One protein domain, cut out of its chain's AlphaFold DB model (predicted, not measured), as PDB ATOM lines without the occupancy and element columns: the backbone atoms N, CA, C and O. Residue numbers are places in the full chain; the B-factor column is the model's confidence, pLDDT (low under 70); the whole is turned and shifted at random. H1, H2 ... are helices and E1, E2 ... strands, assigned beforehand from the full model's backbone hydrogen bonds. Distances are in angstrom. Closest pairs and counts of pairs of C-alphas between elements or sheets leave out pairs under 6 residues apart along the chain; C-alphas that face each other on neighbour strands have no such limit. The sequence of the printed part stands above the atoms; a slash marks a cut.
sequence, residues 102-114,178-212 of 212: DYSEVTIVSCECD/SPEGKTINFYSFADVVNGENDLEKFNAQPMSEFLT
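This is residues 102 to 114 and 178 to 212 of the 212 residues of the protein "CIC11C00000003862" of [Candida] intermedia (UniProt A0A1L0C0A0). A narrow sheet of three strands, E1 between E2 and E3, has short helices H1 and H2 toward opposite ends. The printed part has 48 residues, with E1, E2, H1, E3, H2 in chain order, class mixed. The sheet, E2 E1 E3, is mixed. The whole is only just loose, close to compact: radius of gyration of the C-alphas 11.7 A, spans 33 by 24 by 16 A.

Start at E1, residues 106 to 111. E2, residues 182 to 186, is parallel to it; N 186 and O 109 are 2.7 A apart. E3, residues 202 to 206, is antiparallel to E1; N 108 and O 205 are 2.8 A apart. H1, residues 189 to 194, only grazes the sheet with residues 191 to 192. H2, residues 207 to 211, is on the sheet, over none of its strands; its closest C-alphas to E1 are Met 207 and Val 106, 5.5 A. In H1 every O i to N i+4 pair is within hydrogen-bond range; in H2 0 of 1, but 2 of 2 O i to N i+3.

Find C-alpha 106 at (6.430, 12.329, 11.136); E1 runs 16.7 A. E2 spans 13.4 A, H1 8.5 A, E3 13.2 A, H2 6.8 A, ending at C-alpha 211, (8.458, 6.292, 20.691).

Residues 115 to 177 are cut; C-alphas 114 and 178 are 27.1 A apart. No link printed whole is long. pLDDT is under 70 at 21 residues, among them 193 to 201.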
ATOM      1  N   ASP A 102      12.923   9.629   8.906       88.50
ATOM      2  CA  ASP A 102      13.086  10.079  10.275       88.50
ATOM      3  C   ASP A 102      11.708  10.255  10.926       88.50
ATOM      4  O   ASP A 102      10.921  11.121  10.544       88.50
ATOM      5  N   TYR A 103      11.409   9.431  11.932       87.19
ATOM      6  CA  TYR A 103      10.164   9.529  12.698       87.19
ATOM      7  C   TYR A 103      10.072  10.810  13.536       87.19
ATOM      8  O   TYR A 103       8.990  11.122  14.032       87.19
ATOM      9  N   SER A 104      11.165  11.563  13.690       84.94
ATOM     10  CA  SER A 104      11.127  12.891  14.310       84.94
ATOM     11  C   SER A 104      10.346  13.913  13.472       84.94
ATOM     12  O   SER A 104       9.770  14.845  14.029       84.94
ATOM     13  N   GLU A 105      10.259  13.693  12.156       85.94
ATOM     14  CA  GLU A 105       9.574  14.561  11.191       85.94
ATOM     15  C   GLU A 105       8.167  14.055  10.825       85.94
ATOM     16  O   GLU A 105       7.472  14.664  10.006       85.94
ATOM     17  N   VAL A 106       7.745  12.921  11.397       87.25
ATOM     18  CA  VAL A 106       6.430  12.329  11.136       87.25
ATOM     19  C   VAL A 106       5.410  12.872  12.127       87.25
ATOM     20  O   VAL A 106       5.592  12.750  13.336       87.25
ATOM     21  N   THR A 107       4.294  13.390  11.620       87.50
ATOM     22  CA  THR A 107       3.183  13.877  12.449       87.50
ATOM     23  C   THR A 107       2.047  12.862  12.480       87.50
ATOM     24  O   THR A 107       1.603  12.360  11.445       87.50
ATOM     25  N   ILE A 108       1.545  12.570  13.672       86.44
ATOM     26  CA  ILE A 108       0.367  11.744  13.916       86.44
ATOM     27  C   ILE A 108      -0.823  12.674  14.117       86.44
ATOM     28  O   ILE A 108      -0.843  13.465  15.054       86.44
ATOM     29  N   VAL A 109      -1.824  12.563  13.247       83.81
ATOM     30  CA  VAL A 109      -3.083  13.306  13.362       83.81
ATOM     31  C   VAL A 109      -4.152  12.362  13.883       83.81
ATOM     32  O   VAL A 109      -4.471  11.367  13.231       83.81
ATOM     33  N   SER A 110      -4.720  12.665  15.043       82.06
ATOM     34  CA  SER A 110      -5.753  11.848  15.683       82.06
ATOM     35  C   SER A 110      -6.946  12.702  16.097       82.06
ATOM     36  O   SER A 110      -6.796  13.879  16.402       82.06
ATOM     37  N   CYS A 111      -8.145  12.124  16.069       77.50
ATOM     38  CA  CYS A 111      -9.329  12.780  16.618       77.50
ATOM     39  C   CYS A 111      -9.345  12.587  18.139       77.50
ATOM     40  O   CYS A 111      -9.319  11.441  18.606       77.50
ATOM     41  N   GLU A 112      -9.416  13.676  18.900       67.12
ATOM     42  CA  GLU A 112      -9.631  13.640  20.342       67.12
ATOM     43  C   GLU A 112     -11.036  13.103  20.623       67.12
ATOM     44  O   GLU A 112     -12.050  13.803  20.603       67.12
ATOM     45  N   CYS A 113     -11.112  11.797  20.859       57.31
ATOM     46  CA  CYS A 113     -12.303  11.203  21.428       57.31
ATOM     47  C   CYS A 113     -12.290  11.509  22.919       57.31
ATOM     48  O   CYS A 113     -11.621  10.817  23.682       57.31
ATOM     49  N   ASP A 114     -13.066  12.505  23.341       53.66
ATOM     50  CA  ASP A 114     -13.444  12.622  24.742       53.66
ATOM     51  C   ASP A 114     -13.947  11.249  25.222       53.66
ATOM     52  O   ASP A 114     -15.015  10.776  24.808       53.66
ATOM     53  N   SER A 178       4.763  22.196   9.205       41.88
ATOM     54  CA  SER A 178       5.424  22.432   7.935       41.88
ATOM     55  C   SER A 178       4.713  21.566   6.891       41.88
ATOM     56  O   SER A 178       4.595  20.356   7.106       41.88
ATOM     57  N   PRO A 179       4.235  22.138   5.773       51.94
ATOM     58  CA  PRO A 179       3.509  21.391   4.743       51.94
ATOM     59  C   PRO A 179       4.368  20.314   4.049       51.94
ATOM     60  O   PRO A 179       3.896  19.644   3.135       51.94
ATOM     61  N   GLU A 180       5.625  20.155   4.465       55.34
ATOM     62  CA  GLU A 180       6.633  19.284   3.866       55.34
ATOM     63  C   GLU A 180       6.867  17.973   4.650       55.34
ATOM     64  O   GLU A 180       7.564  17.086   4.161       55.34
ATOM     65  N   GLY A 181       6.267  17.817   5.841       67.25
ATOM     66  CA  GLY A 181       6.393  16.613   6.679       67.25
ATOM     67  C   GLY A 181       5.468  15.453   6.270       67.25
ATOM     68  O   GLY A 181       4.392  15.657   5.704       67.25
ATOM     69  N   LYS A 182       5.869  14.208   6.573       84.00
ATOM     70  CA  LYS A 182       5.029  13.011   6.359       84.00
ATOM     71  C   LYS A 182       3.994  12.900   7.488       84.00
ATOM     72  O   LYS A 182       4.343  13.004   8.659       84.00
ATOM     73  N   THR A 183       2.736  12.616   7.153       83.75
ATOM     74  CA  THR A 183       1.641  12.566   8.139       83.75
ATOM     75  C   THR A 183       0.943  11.211   8.156       83.75
ATOM     76  O   THR A 183       0.617  10.656   7.103       83.75
ATOM     77  N   ILE A 184       0.654  10.699   9.354       84.06
ATOM     78  CA  ILE A 184      -0.179   9.515   9.575       84.06
ATOM     79  C   ILE A 184      -1.520   9.947  10.179       84.06
ATOM     80  O   ILE A 184      -1.579  10.472  11.287       84.06
ATOM     81  N   ASN A 185      -2.609   9.675   9.458       83.62
ATOM     82  CA  ASN A 185      -3.969  10.027   9.860       83.62
ATOM     83  C   ASN A 185      -4.659   8.858  10.587       83.62
ATOM     84  O   ASN A 185      -4.988   7.841   9.971       83.62
ATOM     85  N   PHE A 186      -4.952   9.024  11.876       79.12
ATOM     86  CA  PHE A 186      -5.760   8.118  12.697       79.12
ATOM     87  C   PHE A 186      -7.144   8.709  12.954       79.12
ATOM     88  O   PHE A 186      -7.517   9.045  14.078       79.12
ATOM     89  N   TYR A 187      -7.936   8.804  11.894       72.75
ATOM     90  CA  TYR A 187      -9.358   9.094  12.000       72.75
ATOM     91  C   TYR A 187     -10.149   8.214  11.037       72.75
ATOM     92  O   TYR A 187      -9.692   7.822   9.960       72.75
ATOM     93  N   SER A 188     -11.344   7.832  11.454       68.62
ATOM     94  CA  SER A 188     -12.275   7.057  10.651       68.62
ATOM     95  C   SER A 188     -13.157   7.974   9.807       68.62
ATOM     96  O   SER A 188     -13.355   9.144  10.114       68.62
ATOM     97  N   PHE A 189     -13.776   7.419   8.763       68.31
ATOM     98  CA  PHE A 189     -14.800   8.135   7.997       68.31
ATOM     99  C   PHE A 189     -15.937   8.666   8.889       68.31
ATOM    100  O   PHE A 189     -16.506   9.713   8.605       68.31
ATOM    101  N   ALA A 190     -16.260   7.965   9.982       67.81
ATOM    102  CA  ALA A 190     -17.258   8.438  10.932       67.81
ATOM    103  C   ALA A 190     -16.781   9.686  11.686       67.81
ATOM    104  O   ALA A 190     -17.601  10.547  11.971       67.81
ATOM    105  N   ASP A 191     -15.485   9.804  11.964       68.12
ATOM    106  CA  ASP A 191     -14.918  10.966  12.655       68.12
ATOM    107  C   ASP A 191     -14.944  12.197  11.745       68.12
ATOM    108  O   ASP A 191     -15.330  13.271  12.187       68.12
ATOM    109  N   VAL A 192     -14.674  12.017  10.448       70.69
ATOM    110  CA  VAL A 192     -14.802  13.088   9.443       70.69
ATOM    111  C   VAL A 192     -16.254  13.545   9.298       70.69
ATOM    112  O   VAL A 192     -16.534  14.736   9.314       70.69
ATOM    113  N   VAL A 193     -17.199  12.605   9.199       68.25
ATOM    114  CA  VAL A 193     -18.627  12.932   9.032       68.25
ATOM    115  C   VAL A 193     -19.242  13.525  10.303       68.25
ATOM    116  O   VAL A 193     -20.118  14.379  10.225       68.25
ATOM    117  N   ASN A 194     -18.811  13.082  11.484       66.12
ATOM    118  CA  ASN A 194     -19.320  13.607  12.752       66.12
ATOM    119  C   ASN A 194     -18.619  14.909  13.181       66.12
ATOM    120  O   ASN A 194     -19.142  15.603  14.052       66.12
ATOM    121  N   GLY A 195     -17.456  15.216  12.598       59.31
ATOM    122  CA  GLY A 195     -16.596  16.354  12.924       59.31
ATOM    123  C   GLY A 195     -16.519  17.428  11.839       59.31
ATOM    124  O   GLY A 195     -15.647  18.281  11.931       59.31
ATOM    125  N   GLU A 196     -17.421  17.425  10.846       53.53
ATOM    126  CA  GLU A 196     -17.410  18.335   9.678       53.53
ATOM    127  C   GLU A 196     -17.378  19.841  10.045       53.53
ATOM    128  O   GLU A 196     -17.085  20.666   9.189       53.53
ATOM    129  N   ASN A 197     -17.618  20.206  11.315       54.19
ATOM    130  CA  ASN A 197     -17.564  21.589  11.808       54.19
ATOM    131  C   ASN A 197     -16.525  21.858  12.916       54.19
ATOM    132  O   ASN A 197     -16.338  23.018  13.259       54.19
ATOM    133  N   ASP A 198     -15.853  20.838  13.463       59.44
ATOM    134  CA  ASP A 198     -14.931  20.995  14.601       59.44
ATOM    135  C   ASP A 198     -13.542  20.454  14.231       59.44
ATOM    136  O   ASP A 198     -13.106  19.408  14.719       59.44
ATOM    137  N   LEU A 199     -12.834  21.175  13.355       60.09
ATOM    138  CA  LEU A 199     -11.423  20.898  13.049       60.09
ATOM    139  C   LEU A 199     -10.526  21.004  14.298       60.09
ATOM    140  O   LEU A 199      -9.479  20.367  14.343       60.09
ATOM    141  N   GLU A 200     -10.980  21.721  15.328       60.75
ATOM    142  CA  GLU A 200     -10.335  21.846  16.646       60.75
ATOM    143  C   GLU A 200     -10.204  20.507  17.393       60.75
ATOM    144  O   GLU A 200      -9.432  20.398  18.337       60.75
ATOM    145  N   LYS A 201     -10.929  19.460  16.977       67.00
ATOM    146  CA  LYS A 201     -10.859  18.131  17.613       67.00
ATOM    147  C   LYS A 201      -9.737  17.252  17.083       67.00
ATOM    148  O   LYS A 201      -9.567  16.137  17.576       67.00
ATOM    149  N   PHE A 202      -9.013  17.685  16.055       74.25
ATOM    150  CA  PHE A 202      -7.898  16.915  15.523       74.25
ATOM    151  C   PHE A 202      -6.595  17.395  16.143       74.25
ATOM    152  O   PHE A 202      -6.117  18.487  15.852       74.25
ATOM    153  N   ASN A 203      -6.005  16.541  16.969       79.38
ATOM    154  CA  ASN A 203      -4.707  16.789  17.565       79.38
ATOM    155  C   ASN A 203      -3.608  16.235  16.653       79.38
ATOM    156  O   ASN A 203      -3.681  15.089  16.189       79.38
ATOM    157  N   ALA A 204      -2.607  17.067  16.384       84.06
ATOM    158  CA  ALA A 204      -1.436  16.741  15.594       84.06
ATOM    159  C   ALA A 204      -0.213  16.711  16.515       84.06
ATOM    160  O   ALA A 204       0.226  17.750  17.003       84.06
ATOM    161  N   GLN A 205       0.343  15.521  16.737       83.88
ATOM    162  CA  GLN A 205       1.499  15.316  17.612       83.88
ATOM    163  C   GLN A 205       2.652  14.676  16.843       83.88
ATOM    164  O   GLN A 205       2.416  13.831  15.974       83.88
ATOM    165  N   PRO A 206       3.908  15.041  17.135       86.88
ATOM    166  CA  PRO A 206       5.049  14.390  16.514       86.88
ATOM    167  C   PRO A 206       5.126  12.923  16.959       86.88
ATOM    168  O   PRO A 206       4.948  12.583  18.128       86.88
ATOM    169  N   MET A 207       5.431  12.026  16.022       86.31
ATOM    170  CA  MET A 207       5.526  10.586  16.277       86.31
ATOM    171  C   MET A 207       6.606  10.249  17.313       86.31
ATOM    172  O   MET A 207       6.493   9.247  18.017       86.31
ATOM    173  N   SER A 208       7.621  11.104  17.452       85.38
ATOM    174  CA  SER A 208       8.674  10.984  18.463       85.38
ATOM    175  C   SER A 208       8.150  10.948  19.904       85.38
ATOM    176  O   SER A 208       8.752  10.263  20.730       85.38
ATOM    177  N   GLU A 209       7.018  11.591  20.211       85.31
ATOM    178  CA  GLU A 209       6.408  11.553  21.551       85.31
ATOM    179  C   GLU A 209       5.935  10.145  21.940       85.31
ATOM    180  O   GLU A 209       5.992   9.764  23.108       85.31
ATOM    181  N   PHE A 210       5.545   9.327  20.961       81.44
ATOM    182  CA  PHE A 210       5.023   7.975  21.182       81.44
ATOM    183  C   PHE A 210       6.100   6.885  21.181       81.44
ATOM    184  O   PHE A 210       5.802   5.728  21.478       81.44
ATOM    185  N   LEU A 211       7.335   7.229  20.813       80.12
ATOM    186  CA  LEU A 211       8.458   6.292  20.691       80.12
ATOM    187  C   LEU A 211       9.390   6.292  21.918       80.12
ATOM    188  O   LEU A 211      10.452   5.668  21.867       80.12
ATOM    189  N   THR A 212       9.008   6.987  22.996       66.75
ATOM    190  CA  THR A 212       9.751   7.050  24.270       66.75
ATOM    191  C   THR A 212       9.389   5.920  25.229       66.75
ATOM    192  O   THR A 212      10.332   5.380  25.853       66.75
TER     193      THR A 212